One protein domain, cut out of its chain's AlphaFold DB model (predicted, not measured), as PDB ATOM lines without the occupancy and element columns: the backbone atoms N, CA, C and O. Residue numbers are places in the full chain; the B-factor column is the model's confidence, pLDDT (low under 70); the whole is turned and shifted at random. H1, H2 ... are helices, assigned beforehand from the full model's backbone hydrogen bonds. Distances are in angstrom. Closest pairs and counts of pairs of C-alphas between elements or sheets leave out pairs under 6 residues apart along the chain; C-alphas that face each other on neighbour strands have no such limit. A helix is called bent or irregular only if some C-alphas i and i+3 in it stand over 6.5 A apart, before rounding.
ATOM      1  N   LEU A  14      65.955 -60.243 -70.032       53.75
ATOM      2  CA  LEU A  14      66.205 -60.756 -68.686       53.75
ATOM      3  C   LEU A  14      66.267 -59.611 -67.654       53.75
ATOM      4  O   LEU A  14      65.561 -59.660 -66.642       53.75
ATOM      5  N   LEU A  15      67.004 -58.533 -67.959       53.06
ATOM      6  CA  LEU A  15      67.137 -57.340 -67.105       53.06
ATOM      7  C   LEU A  15      65.809 -56.582 -66.916       53.06
ATOM      8  O   LEU A  15      65.527 -56.069 -65.826       53.06
ATOM      9  N   LYS A  16      64.946 -56.538 -67.942       55.88
ATOM     10  CA  LYS A  16      63.588 -55.969 -67.821       55.88
ATOM     11  C   LYS A  16      62.692 -56.802 -66.901       55.88
ATOM     12  O   LYS A  16      61.891 -56.228 -66.159       55.88
ATOM     13  N   SER A  17      62.834 -58.131 -66.916       55.62
ATOM     14  CA  SER A  17      62.045 -59.026 -66.058       55.62
ATOM     15  C   SER A  17      62.419 -58.891 -64.572       55.62
ATOM     16  O   SER A  17      61.531 -58.827 -63.718       55.62
ATOM     17  N   GLU A  18      63.709 -58.726 -64.258       55.03
ATOM     18  CA  GLU A  18      64.201 -58.537 -62.883       55.03
ATOM     19  C   GLU A  18      63.875 -57.146 -62.317       55.03
ATOM     20  O   GLU A  18      63.612 -56.985 -61.122       55.03
ATOM     21  N   CYS A  19      63.812 -56.116 -63.166       54.94
ATOM     22  CA  CYS A  19      63.311 -54.806 -62.743       54.94
ATOM     23  C   CYS A  19      61.807 -54.835 -62.417       54.94
ATOM     24  O   CYS A  19      61.362 -54.166 -61.480       54.94
ATOM     25  N   ALA A  20      61.013 -55.618 -63.152       58.41
ATOM     26  CA  ALA A  20      59.574 -55.725 -62.922       58.41
ATOM     27  C   ALA A  20      59.234 -56.469 -61.616       58.41
ATOM     28  O   ALA A  20      58.309 -56.058 -60.904       58.41
ATOM     29  N   SER A  21      59.993 -57.512 -61.260       61.62
ATOM     30  CA  SER A  21      59.789 -58.266 -60.014       61.62
ATOM     31  C   SER A  21      60.079 -57.413 -58.772       61.62
ATOM     32  O   SER A  21      59.250 -57.352 -57.861       61.62
ATOM     33  N   ASN A  22      61.169 -56.641 -58.782       69.12
ATOM     34  CA  ASN A  22      61.544 -55.754 -57.676       69.12
ATOM     35  C   ASN A  22      60.504 -54.650 -57.405       69.12
ATOM     36  O   ASN A  22      60.187 -54.340 -56.252       69.12
ATOM     37  N   VAL A  23      59.913 -54.064 -58.452       71.19
ATOM     38  CA  VAL A  23      58.863 -53.040 -58.294       71.19
ATOM     39  C   VAL A  23      57.570 -53.646 -57.738       71.19
ATOM     40  O   VAL A  23      56.883 -53.007 -56.929       71.19
ATOM     41  N   PHE A  24      57.235 -54.876 -58.136       67.94
ATOM     42  CA  PHE A  24      56.057 -55.578 -57.636       67.94
ATOM     43  C   PHE A  24      56.192 -55.929 -56.149       67.94
ATOM     44  O   PHE A  24      55.262 -55.675 -55.378       67.94
ATOM     45  N   GLU A  25      57.359 -56.417 -55.721       72.31
ATOM     46  CA  GLU A  25      57.632 -56.692 -54.309       72.31
ATOM     47  C   GLU A  25      57.554 -55.421 -53.453       72.31
ATOM     48  O   GLU A  25      56.875 -55.406 -52.423       72.31
ATOM     49  N   GLN A  26      58.141 -54.307 -53.904       74.56
ATOM     50  CA  GLN A  26      58.051 -53.036 -53.174       74.56
ATOM     51  C   GLN A  26      56.605 -52.527 -53.042       74.56
ATOM     52  O   GLN A  26      56.193 -52.065 -51.970       74.56
ATOM     53  N   LEU A  27      55.794 -52.646 -54.098       69.56
ATOM     54  CA  LEU A  27      54.368 -52.302 -54.058       69.56
ATOM     55  C   LEU A  27      53.576 -53.221 -53.121       69.56
ATOM     56  O   LEU A  27      52.689 -52.747 -52.398       69.56
ATOM     57  N   PHE A  28      53.895 -54.516 -53.105       73.25
ATOM     58  CA  PHE A  28      53.279 -55.489 -52.209       73.25
ATOM     59  C   PHE A  28      53.591 -55.169 -50.740       73.25
ATOM     60  O   PHE A  28      52.670 -55.073 -49.919       73.25
ATOM     61  N   HIS A  29      54.857 -54.887 -50.419       76.94
ATOM     62  CA  HIS A  29      55.284 -54.472 -49.082       76.94
ATOM     63  C   HIS A  29      54.615 -53.170 -48.629       76.94
ATOM     64  O   HIS A  29      54.140 -53.084 -47.491       76.94
ATOM     65  N   LEU A  30      54.491 -52.175 -49.514       74.31
ATOM     66  CA  LEU A  30      53.811 -50.918 -49.197       74.31
ATOM     67  C   LEU A  30      52.320 -51.143 -48.895       74.31
ATOM     68  O   LEU A  30      51.803 -50.657 -47.886       74.31
ATOM     69  N   LYS A  31      51.630 -51.933 -49.726       75.56
ATOM     70  CA  LYS A  31      50.204 -52.248 -49.552       75.56
ATOM     71  C   LYS A  31      49.949 -53.021 -48.255       75.56
ATOM     72  O   LYS A  31      48.990 -52.721 -47.537       75.56
ATOM     73  N   MET A  32      50.823 -53.971 -47.921       78.94
ATOM     74  CA  MET A  32      50.755 -54.720 -46.664       78.94
ATOM     75  C   MET A  32      51.048 -53.831 -45.452       78.94
ATOM     76  O   MET A  32      50.311 -53.895 -44.469       78.94
ATOM     77  N   SER A  33      52.032 -52.933 -45.538       81.75
ATOM     78  CA  SER A  33      52.355 -51.965 -44.480       81.75
ATOM     79  C   SER A  33      51.180 -51.030 -44.172       81.75
ATOM     80  O   SER A  33      50.808 -50.854 -43.008       81.75
ATOM     81  N   ILE A  34      50.513 -50.498 -45.203       78.06
ATOM     82  CA  ILE A  34      49.316 -49.654 -45.044       78.06
ATOM     83  C   ILE A  34      48.177 -50.447 -44.389       78.06
ATOM     84  O   ILE A  34      47.546 -49.974 -43.437       78.06
ATOM     85  N   LYS A  35      47.929 -51.682 -44.847       81.00
ATOM     86  CA  LYS A  35      46.890 -52.554 -44.278       81.00
ATOM     87  C   LYS A  35      47.164 -52.864 -42.802       81.00
ATOM     88  O   LYS A  35      46.243 -52.797 -41.986       81.00
ATOM     89  N   LEU A  36      48.422 -53.128 -42.445       84.62
ATOM     90  CA  LEU A  36      48.842 -53.412 -41.073       84.62
ATOM     91  C   LEU A  36      48.690 -52.185 -40.161       84.62
ATOM     92  O   LEU A  36      48.156 -52.305 -39.057       84.62
ATOM     93  N   LYS A  37      49.080 -50.991 -40.633       79.00
ATOM     94  CA  LYS A  37      48.877 -49.724 -39.906       79.00
ATOM     95  C   LYS A  37      47.394 -49.461 -39.647       79.00
ATOM     96  O   LYS A  37      47.018 -49.122 -38.526       79.00
ATOM     97  N   ARG A  38      46.536 -49.701 -40.646       76.19
ATOM     98  CA  ARG A  38      45.079 -49.544 -40.518       76.19
ATOM     99  C   ARG A  38      44.474 -50.523 -39.510       76.19
ATOM    100  O   ARG A  38      43.604 -50.132 -38.735       76.19
ATOM    101  N   LEU A  39      44.937 -51.775 -39.493       85.00
ATOM    102  CA  LEU A  39      44.502 -52.782 -38.517       85.00
ATOM    103  C   LEU A  39      44.958 -52.443 -37.095       85.00
ATOM    104  O   LEU A  39      44.150 -52.499 -36.170       85.00
ATOM    105  N   ARG A  40      46.222 -52.034 -36.919       85.06
ATOM    106  CA  ARG A  40      46.754 -51.612 -35.614       85.06
ATOM    107  C   ARG A  40      45.979 -50.412 -35.066       85.06
ATOM    108  O   ARG A  40      45.620 -50.411 -33.893       85.06
ATOM    109  N   TRP A  41      45.664 -49.437 -35.918       79.88
ATOM    110  CA  TRP A  41      44.865 -48.277 -35.529       79.88
ATOM    111  C   TRP A  41      43.426 -48.656 -35.152       79.88
ATOM    112  O   TRP A  41      42.945 -48.233 -34.108       79.88
ATOM    113  N   ARG A  42      42.762 -49.524 -35.932       80.44
ATOM    114  CA  ARG A  42      41.422 -50.039 -35.582       80.44
ATOM    115  C   ARG A  42      41.406 -50.763 -34.240       80.44
ATOM    116  O   ARG A  42      40.483 -50.569 -33.459       80.44
ATOM    117  N   ARG A  43      42.421 -51.587 -33.968       87.62
ATOM    118  CA  ARG A  43      42.537 -52.303 -32.694       87.62
ATOM    119  C   ARG A  43      42.711 -51.334 -31.527       87.62
ATOM    120  O   ARG A  43      41.967 -51.427 -30.559       87.62
ATOM    121  N   TRP A  44      43.618 -50.369 -31.667       89.12
ATOM    122  CA  TRP A  44      43.827 -49.321 -30.669       89.12
ATOM    123  C   TRP A  44      42.552 -48.505 -30.405       89.12
ATOM    124  O   TRP A  44      42.200 -48.256 -29.255       89.12
ATOM    125  N   TRP A  45      41.826 -48.142 -31.466       80.94
ATOM    126  CA  TRP A  45      40.559 -47.421 -31.364       80.94
ATOM    127  C   TRP A  45      39.498 -48.234 -30.621       80.94
ATOM    128  O   TRP A  45      38.866 -47.714 -29.705       80.94
ATOM    129  N   ASN A  46      39.341 -49.516 -30.959       85.56
ATOM    130  CA  ASN A  46      38.399 -50.405 -30.281       85.56
ATOM    131  C   ASN A  46      38.747 -50.590 -28.799       85.56
ATOM    132  O   ASN A  46      37.854 -50.528 -27.959       85.56
ATOM    133  N   GLU A  47      40.025 -50.769 -28.456       87.19
ATOM    134  CA  GLU A  47      40.470 -50.876 -27.060       87.19
ATOM    135  C   GLU A  47      40.151 -49.593 -26.275       87.19
ATOM    136  O   GLU A  47      39.556 -49.659 -25.198       87.19
ATOM    137  N   ARG A  48      40.449 -48.416 -26.842       82.19
ATOM    138  CA  ARG A  48      40.132 -47.118 -26.222       82.19
ATOM    139  C   ARG A  48      38.634 -46.873 -26.074       82.19
ATOM    140  O   ARG A  48      38.206 -46.401 -25.022       82.19
ATOM    141  N   TRP A  49      37.837 -47.212 -27.083       82.25
ATOM    142  CA  TRP A  49      36.379 -47.095 -27.012       82.25
ATOM    143  C   TRP A  49      35.768 -48.028 -25.977       82.25
ATOM    144  O   TRP A  49      34.858 -47.633 -25.252       82.25
ATOM    145  N   THR A  50      36.287 -49.248 -25.873       85.25
ATOM    146  CA  THR A  50      35.825 -50.218 -24.875       85.25
ATOM    147  C   THR A  50      36.159 -49.730 -23.466       85.25
ATOM    148  O   THR A  50      35.292 -49.750 -22.598       85.25
ATOM    149  N   GLN A  51      37.367 -49.195 -23.247       82.44
ATOM    150  CA  GLN A  51      37.738 -48.570 -21.970       82.44
ATOM    151  C   GLN A  51      36.839 -47.379 -21.622       82.44
ATOM    152  O   GLN A  51      36.404 -47.249 -20.476       82.44
ATOM    153  N   LEU A  52      36.532 -46.526 -22.603       80.12
ATOM    154  CA  LEU A  52      35.642 -45.385 -22.407       80.12
ATOM    155  C   LEU A  52      34.228 -45.849 -22.026       80.12
ATOM    156  O   LEU A  52      33.652 -45.328 -21.078       80.12
ATOM    157  N   ARG A  53      33.700 -46.866 -22.714       80.38
ATOM    158  CA  ARG A  53      32.372 -47.430 -22.444       80.38
ATOM    159  C   ARG A  53      32.277 -48.040 -21.048       80.38
ATOM    160  O   ARG A  53      31.348 -47.709 -20.321       80.38
ATOM    161  N   ILE A  54      33.264 -48.845 -20.650       82.62
ATOM    162  CA  ILE A  54      33.344 -49.413 -19.293       82.62
ATOM    163  C   ILE A  54      33.414 -48.294 -18.244       82.62
ATOM    164  O   ILE A  54      32.747 -48.376 -17.218       82.62
ATOM    165  N   SER A  55      34.175 -47.227 -18.504       74.94
ATOM    166  CA  SER A  55      34.282 -46.096 -17.569       74.94
ATOM    167  C   SER A  55      32.957 -45.342 -17.413       74.94
ATOM    168  O   SER A  55      32.602 -44.958 -16.301       74.94
ATOM    169  N   ILE A  56      32.213 -45.155 -18.509       75.31
ATOM    170  CA  ILE A  56      30.888 -44.519 -18.491       75.31
ATOM    171  C   ILE A  56      29.875 -45.405 -17.761       75.31
ATOM    172  O   ILE A  56      29.112 -44.901 -16.940       75.31
ATOM    173  N   GLU A  57      29.871 -46.714 -18.029       76.62
ATOM    174  CA  GLU A  57      28.978 -47.660 -17.355       76.62
ATOM    175  C   GLU A  57      29.269 -47.699 -15.848       76.62
ATOM    176  O   GLU A  57      28.340 -47.550 -15.063       76.62
ATOM    177  N   TYR A  58      30.540 -47.775 -15.437       71.88
ATOM    178  CA  TYR A  58      30.941 -47.804 -14.024       71.88
ATOM    179  C   TYR A  58      30.589 -46.514 -13.260       71.88
ATOM    180  O   TYR A  58      30.106 -46.573 -12.128       71.88
ATOM    181  N   GLU A  59      30.790 -45.342 -13.870       64.94
ATOM    182  CA  GLU A  59      30.363 -44.057 -13.292       64.94
ATOM    183  C   GLU A  59      28.827 -43.954 -13.239       64.94
ATOM    184  O   GLU A  59      28.270 -43.532 -12.226       64.94
ATOM    185  N   GLY A  60      28.121 -44.424 -14.273       62.72
ATOM    186  CA  GLY A  60      26.657 -44.435 -14.330       62.72
ATOM    187  C   GLY A  60      25.998 -45.292 -13.243       62.72
ATOM    188  O   GLY A  60      24.977 -44.889 -12.680       62.72
ATOM    189  N   THR A  61      26.583 -46.442 -12.886       59.50
ATOM    190  CA  THR A  61      26.094 -47.269 -11.766       59.50
ATOM    191  C   THR A  61      26.383 -46.633 -10.411       59.50
ATOM    192  O   THR A  61      25.584 -46.784  -9.488       59.50
ATOM    193  N   ARG A  62      27.486 -45.886 -10.278       52.94
ATOM    194  CA  ARG A  62      27.862 -45.207  -9.029       52.94
ATOM    195  C   ARG A  62      26.954 -44.012  -8.722       52.94
ATOM    196  O   ARG A  62      26.590 -43.814  -7.566       52.94
ATOM    197  N   VAL A  63      26.517 -43.287  -9.755       52.09
ATOM    198  CA  VAL A  63      25.593 -42.142  -9.639       52.09
ATOM    199  C   VAL A  63      24.198 -42.562  -9.152       52.09
ATOM    200  O   VAL A  63      23.533 -41.786  -8.470       52.09
ATOM    201  N   ARG A  64      23.760 -43.808  -9.396       54.31
ATOM    202  CA  ARG A  64      22.484 -44.317  -8.849       54.31
ATOM    203  C   ARG A  64      22.510 -44.585  -7.339       54.31
ATOM    204  O   ARG A  64      21.451 -44.788  -6.761       54.31
ATOM    205  N   TYR A  80      31.621 -32.979 -17.603       76.31
ATOM    206  CA  TYR A  80      32.240 -31.978 -18.476       76.31
ATOM    207  C   TYR A  80      33.641 -32.401 -18.951       76.31
ATOM    208  O   TYR A  80      33.982 -32.234 -20.124       76.31
ATOM    209  N   ILE A  81      34.449 -32.995 -18.067       80.56
ATOM    210  CA  ILE A  81      35.782 -33.508 -18.417       80.56
ATOM    211  C   ILE A  81      35.671 -34.673 -19.410       80.56
ATOM    212  O   ILE A  81      36.390 -34.681 -20.411       80.56
ATOM    213  N   GLN A  82      34.744 -35.610 -19.188       77.44
ATOM    214  CA  GLN A  82      34.502 -36.721 -20.113       77.44
ATOM    215  C   GLN A  82      34.014 -36.230 -21.484       77.44
ATOM    216  O   GLN A  82      34.555 -36.646 -22.507       77.44
ATOM    217  N   SER A  83      33.072 -35.282 -21.518       82.12
ATOM    218  CA  SER A  83      32.583 -34.673 -22.764       82.12
ATOM    219  C   SER A  83      33.713 -34.021 -23.567       82.12
ATOM    220  O   SER A  83      33.783 -34.160 -24.789       82.12
ATOM    221  N   ARG A  84      34.642 -33.339 -22.888       84.75
ATOM    222  CA  ARG A  84      35.779 -32.677 -23.538       84.75
ATOM    223  C   ARG A  84      36.790 -33.672 -24.113       84.75
ATOM    224  O   ARG A  84      37.414 -33.390 -25.137       84.75
ATOM    225  N   GLU A  85      36.961 -34.822 -23.467       82.75
ATOM    226  CA  GLU A  85      37.834 -35.888 -23.963       82.75
ATOM    227  C   GLU A  85      37.226 -36.576 -25.194       82.75
ATOM    228  O   GLU A  85      37.928 -36.799 -26.180       82.75
ATOM    229  N   VAL A  86      35.909 -36.810 -25.191       83.56
ATOM    230  CA  VAL A  86      35.173 -37.331 -26.355       83.56
ATOM    231  C   VAL A  86      35.300 -36.391 -27.553       83.56
ATOM    232  O   VAL A  86      35.629 -36.836 -28.653       83.56
ATOM    233  N   GLU A  87      35.132 -35.081 -27.354       84.31
ATOM    234  CA  GLU A  87      35.345 -34.105 -28.427       84.31
ATOM    235  C   GLU A  87      36.778 -34.118 -28.972       84.31
ATOM    236  O   GLU A  87      36.982 -33.971 -30.180       84.31
ATOM    237  N   ARG A  88      37.787 -34.286 -28.108       86.88
ATOM    238  CA  ARG A  88      39.187 -34.363 -28.545       86.88
ATOM    239  C   ARG A  88      39.410 -35.583 -29.439       86.88
ATOM    240  O   ARG A  88      40.010 -35.443 -30.505       86.88
ATOM    241  N   LEU A  89      38.884 -36.741 -29.037       83.75
ATOM    242  CA  LEU A  89      38.987 -37.984 -29.803       83.75
ATOM    243  C   LEU A  89      38.257 -37.892 -31.148       83.75
ATOM    244  O   LEU A  89      38.812 -38.300 -32.165       83.75
ATOM    245  N   LEU A  90      37.072 -37.276 -31.192       85.88
ATOM    246  CA  LEU A  90      36.343 -37.037 -32.443       85.88
ATOM    247  C   LEU A  90      37.119 -36.122 -33.405       85.88
ATOM    248  O   LEU A  90      37.167 -36.374 -34.610       85.88
ATOM    249  N   ARG A  91      37.779 -35.072 -32.894       87.75
ATOM    250  CA  ARG A  91      38.640 -34.201 -33.718       87.75
ATOM    251  C   ARG A  91      39.868 -34.939 -34.247       87.75
ATOM    252  O   ARG A  91      40.308 -34.673 -35.365       87.75
ATOM    253  N   GLU A  92      40.446 -35.842 -33.464       85.88
ATOM    254  CA  GLU A  92      41.537 -36.704 -33.926       85.88
ATOM    255  C   GLU A  92      41.071 -37.695 -34.990       85.88
ATOM    256  O   GLU A  92      41.730 -37.815 -36.020       85.88
ATOM    257  N   GLU A  93      39.909 -38.322 -34.811       86.06
ATOM    258  CA  GLU A  93      39.322 -39.213 -35.812       86.06
ATOM    259  C   GLU A  93      39.098 -38.488 -37.144       86.06
ATOM    260  O   GLU A  93      39.482 -38.991 -38.203       86.06
ATOM    261  N   LYS A  94      38.550 -37.267 -37.098       88.88
ATOM    262  CA  LYS A  94      38.348 -36.439 -38.291       88.88
ATOM    263  C   LYS A  94      39.673 -36.134 -39.000       88.88
ATOM    264  O   LYS A  94      39.769 -36.325 -40.211       88.88
ATOM    265  N   ARG A  95      40.720 -35.766 -38.250       84.19
ATOM    266  CA  ARG A  95      42.072 -35.546 -38.802       84.19
ATOM    267  C   ARG A  95      42.654 -36.806 -39.448       84.19
ATOM    268  O   ARG A  95      43.259 -36.714 -40.513       84.19
ATOM    269  N   TYR A  96      42.457 -37.979 -38.846       72.50
ATOM    270  CA  TYR A  96      42.923 -39.246 -39.418       72.50
ATOM    271  C   TYR A  96      42.163 -39.637 -40.690       72.50
ATOM    272  O   TYR A  96      42.788 -40.130 -41.631       72.50
ATOM    273  N   ARG A  97      40.847 -39.393 -40.762       77.94
ATOM    274  CA  ARG A  97      40.077 -39.597 -42.003       77.94
ATOM    275  C   ARG A  97      40.572 -38.683 -43.119       77.94
ATOM    276  O   ARG A  97      40.864 -39.174 -44.205       77.94
ATOM    277  N   GLU A  98      40.757 -37.397 -42.832       84.00
ATOM    278  CA  GLU A  98      41.286 -36.430 -43.803       84.00
ATOM    279  C   GLU A  98      42.701 -36.800 -44.276       84.00
ATOM    280  O   GLU A  98      43.012 -36.683 -45.463       84.00
ATOM    281  N   TYR A  99      43.563 -37.283 -43.375       78.25
ATOM    282  CA  TYR A  99      44.899 -37.763 -43.734       78.25
ATOM    283  C   TYR A  99      44.834 -39.003 -44.634       78.25
ATOM    284  O   TYR A  99      45.478 -39.038 -45.680       78.25
ATOM    285  N   SER A 100      44.002 -39.986 -44.273       80.44
ATOM    286  CA  SER A 100      43.807 -41.200 -45.069       80.44
ATOM    287  C   SER A 100      43.236 -40.897 -46.455       80.44
ATOM    288  O   SER A 100      43.621 -41.557 -47.417       80.44
ATOM    289  N   GLU A 101      42.332 -39.924 -46.586       80.56
ATOM    290  CA  GLU A 101      41.804 -39.505 -47.887       80.56
ATOM    291  C   GLU A 101      42.866 -38.812 -48.739       80.56
ATOM    292  O   GLU A 101      42.983 -39.107 -49.927       80.56
ATOM    293  N   LYS A 102      43.679 -37.928 -48.146       81.19
ATOM    294  CA  LYS A 102      44.788 -37.269 -48.853       81.19
ATOM    295  C   LYS A 102      45.832 -38.277 -49.332       81.19
ATOM    296  O   LYS A 102      46.257 -38.200 -50.482       81.19
ATOM    297  N   GLU A 103      46.198 -39.243 -48.494       77.38
ATOM    298  CA  GLU A 103      47.154 -40.302 -48.843       77.38
ATOM    299  C   GLU A 103      46.607 -41.209 -49.963       77.38
ATOM    300  O   GLU A 103      47.313 -41.507 -50.928       77.38
ATOM    301  N   MET A 104      45.316 -41.562 -49.912       70.06
ATOM    302  CA  MET A 104      44.651 -42.323 -50.979       70.06
ATOM    303  C   MET A 104      44.541 -41.536 -52.291       70.06
ATOM    304  O   MET A 104      44.724 -42.117 -53.361       70.06
ATOM    305  N   ARG A 105      44.290 -40.220 -52.238       76.12
ATOM    306  CA  ARG A 105      44.295 -39.354 -53.431       76.12
ATOM    307  C   ARG A 105      45.682 -39.282 -54.066       76.12
ATOM    308  O   ARG A 105      45.792 -39.437 -55.276       76.12
ATOM    309  N   LEU A 106      46.735 -39.128 -53.264       73.94
ATOM    310  CA  LEU A 106      48.126 -39.160 -53.734       73.94
ATOM    311  C   LEU A 106      48.482 -40.495 -54.399       73.94
ATOM    312  O   LEU A 106      49.080 -40.506 -55.478       73.94
ATOM    313  N   TYR A 107      48.066 -41.616 -53.802       69.44
ATOM    314  CA  TYR A 107      48.229 -42.943 -54.399       69.44
ATOM    315  C   TYR A 107      47.486 -43.062 -55.738       69.44
ATOM    316  O   TYR A 107      48.050 -43.545 -56.721       69.44
ATOM    317  N   HIS A 108      46.245 -42.573 -55.807       70.06
ATOM    318  CA  HIS A 108      45.451 -42.599 -57.034       70.06
ATOM    319  C   HIS A 108      46.055 -41.717 -58.136       70.06
ATOM    320  O   HIS A 108      46.105 -42.131 -59.293       70.06
ATOM    321  N   MET A 109      46.571 -40.537 -57.788       63.66
ATOM    322  CA  MET A 109      47.268 -39.666 -58.736       63.66
ATOM    323  C   MET A 109      48.577 -40.290 -59.224       63.66
ATOM    324  O   MET A 109      48.842 -40.293 -60.419       63.66
ATOM    325  N   SER A 110      49.357 -40.907 -58.335       65.88
ATOM    326  CA  SER A 110      50.593 -41.605 -58.716       65.88
ATOM    327  C   SER A 110      50.338 -42.822 -59.611       65.88
ATOM    328  O   SER A 110      51.168 -43.150 -60.456       65.88
ATOM    329  N   ARG A 111      49.187 -43.489 -59.459       60.66
ATOM    330  CA  ARG A 111      48.761 -44.578 -60.347       60.66
ATOM    331  C   ARG A 111      48.363 -44.066 -61.733       60.66
ATOM    332  O   ARG A 111      48.747 -44.679 -62.721       60.66
ATOM    333  N   LEU A 112      47.644 -42.945 -61.808       57.56
ATOM    334  CA  LEU A 112      47.259 -42.318 -63.078       57.56
ATOM    335  C   LEU A 112      48.473 -41.766 -63.841       57.56
ATOM    336  O   LEU A 112      48.569 -41.954 -65.047       57.56
ATOM    337  N   VAL A 113      49.441 -41.170 -63.140       59.66
ATOM    338  CA  VAL A 113      50.689 -40.681 -63.754       59.66
ATOM    339  C   VAL A 113      51.534 -41.830 -64.316       59.66
ATOM    340  O   VAL A 113      52.144 -41.670 -65.366       59.66
ATOM    341  N   ARG A 114      51.531 -43.012 -63.679       57.19
ATOM    342  CA  ARG A 114      52.182 -44.202 -64.255       57.19
ATOM    343  C   ARG A 114      51.439 -44.755 -65.471       57.19
ATOM    344  O   ARG A 114      52.097 -45.205 -66.394       57.19
ATOM    345  N   LEU A 115      50.108 -44.707 -65.503       53.59
ATOM    346  CA  LEU A 115      49.343 -45.187 -66.661       53.59
ATOM    347  C   LEU A 115      49.549 -44.297 -67.897       53.59
ATOM    348  O   LEU A 115      49.750 -44.817 -68.985       53.59
TER     349      LEU A 115
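This is residues 14 to 64 and 80 to 115 of the 367 residues of the protein "Homeobox protein homothorax" of Acromyrmex echinatior (UniProt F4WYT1). Two long, nearly straight helices lie side by side and run in opposite directions, H2 coming back alongside H1 with an open space between them. H1 is the longer and makes the long axis of the rod; it reaches past H2 at both ends. The printed part has 87 residues, with two named helices in the order H1, H2 and no named strand: the class is all helix. The whole is extended, with a radius of gyration of the C-alphas of 20.9 A and spans of 76 by 20 by 13 A.

H1, residues 14 to 63, is 74.0 A long from first to last C-alpha. It begins at C-alpha 14, (66.205, -60.756, -68.686), and ends at C-alpha 63, (25.593, -42.142, -9.639). H2, residues 80 to 115, is 52.8 A long and ends at C-alpha 115, (49.343, -45.187, -66.661).

H1 and H2 are near each other, with 11 pairs of C-alphas within 10 A and no pair within 8 A. In H1, residues 14 to 37 and 39 to 44 stand free. Residues 57 to 64, of which 57 to 63 belong to H1, stand free too. In H2, residues 94 to 99 and 101 to 115 stand free. In both helices every O i to N i+4 pair is within hydrogen-bond range, and neither helix is bent.

The two C-alphas farthest apart, those of Leu 14 and Arg 64, are 75.9 A apart. Residues 65 to 79 are not printed, and C-alphas 64 and 80 are 18.4 A apart across this cut. The link from H1 to H2 runs across the cut. The mean pLDDT of the printed part is 74.3; 25 residues are under 70, among them residues 14 to 22, 59 to 64 and 109 to 115.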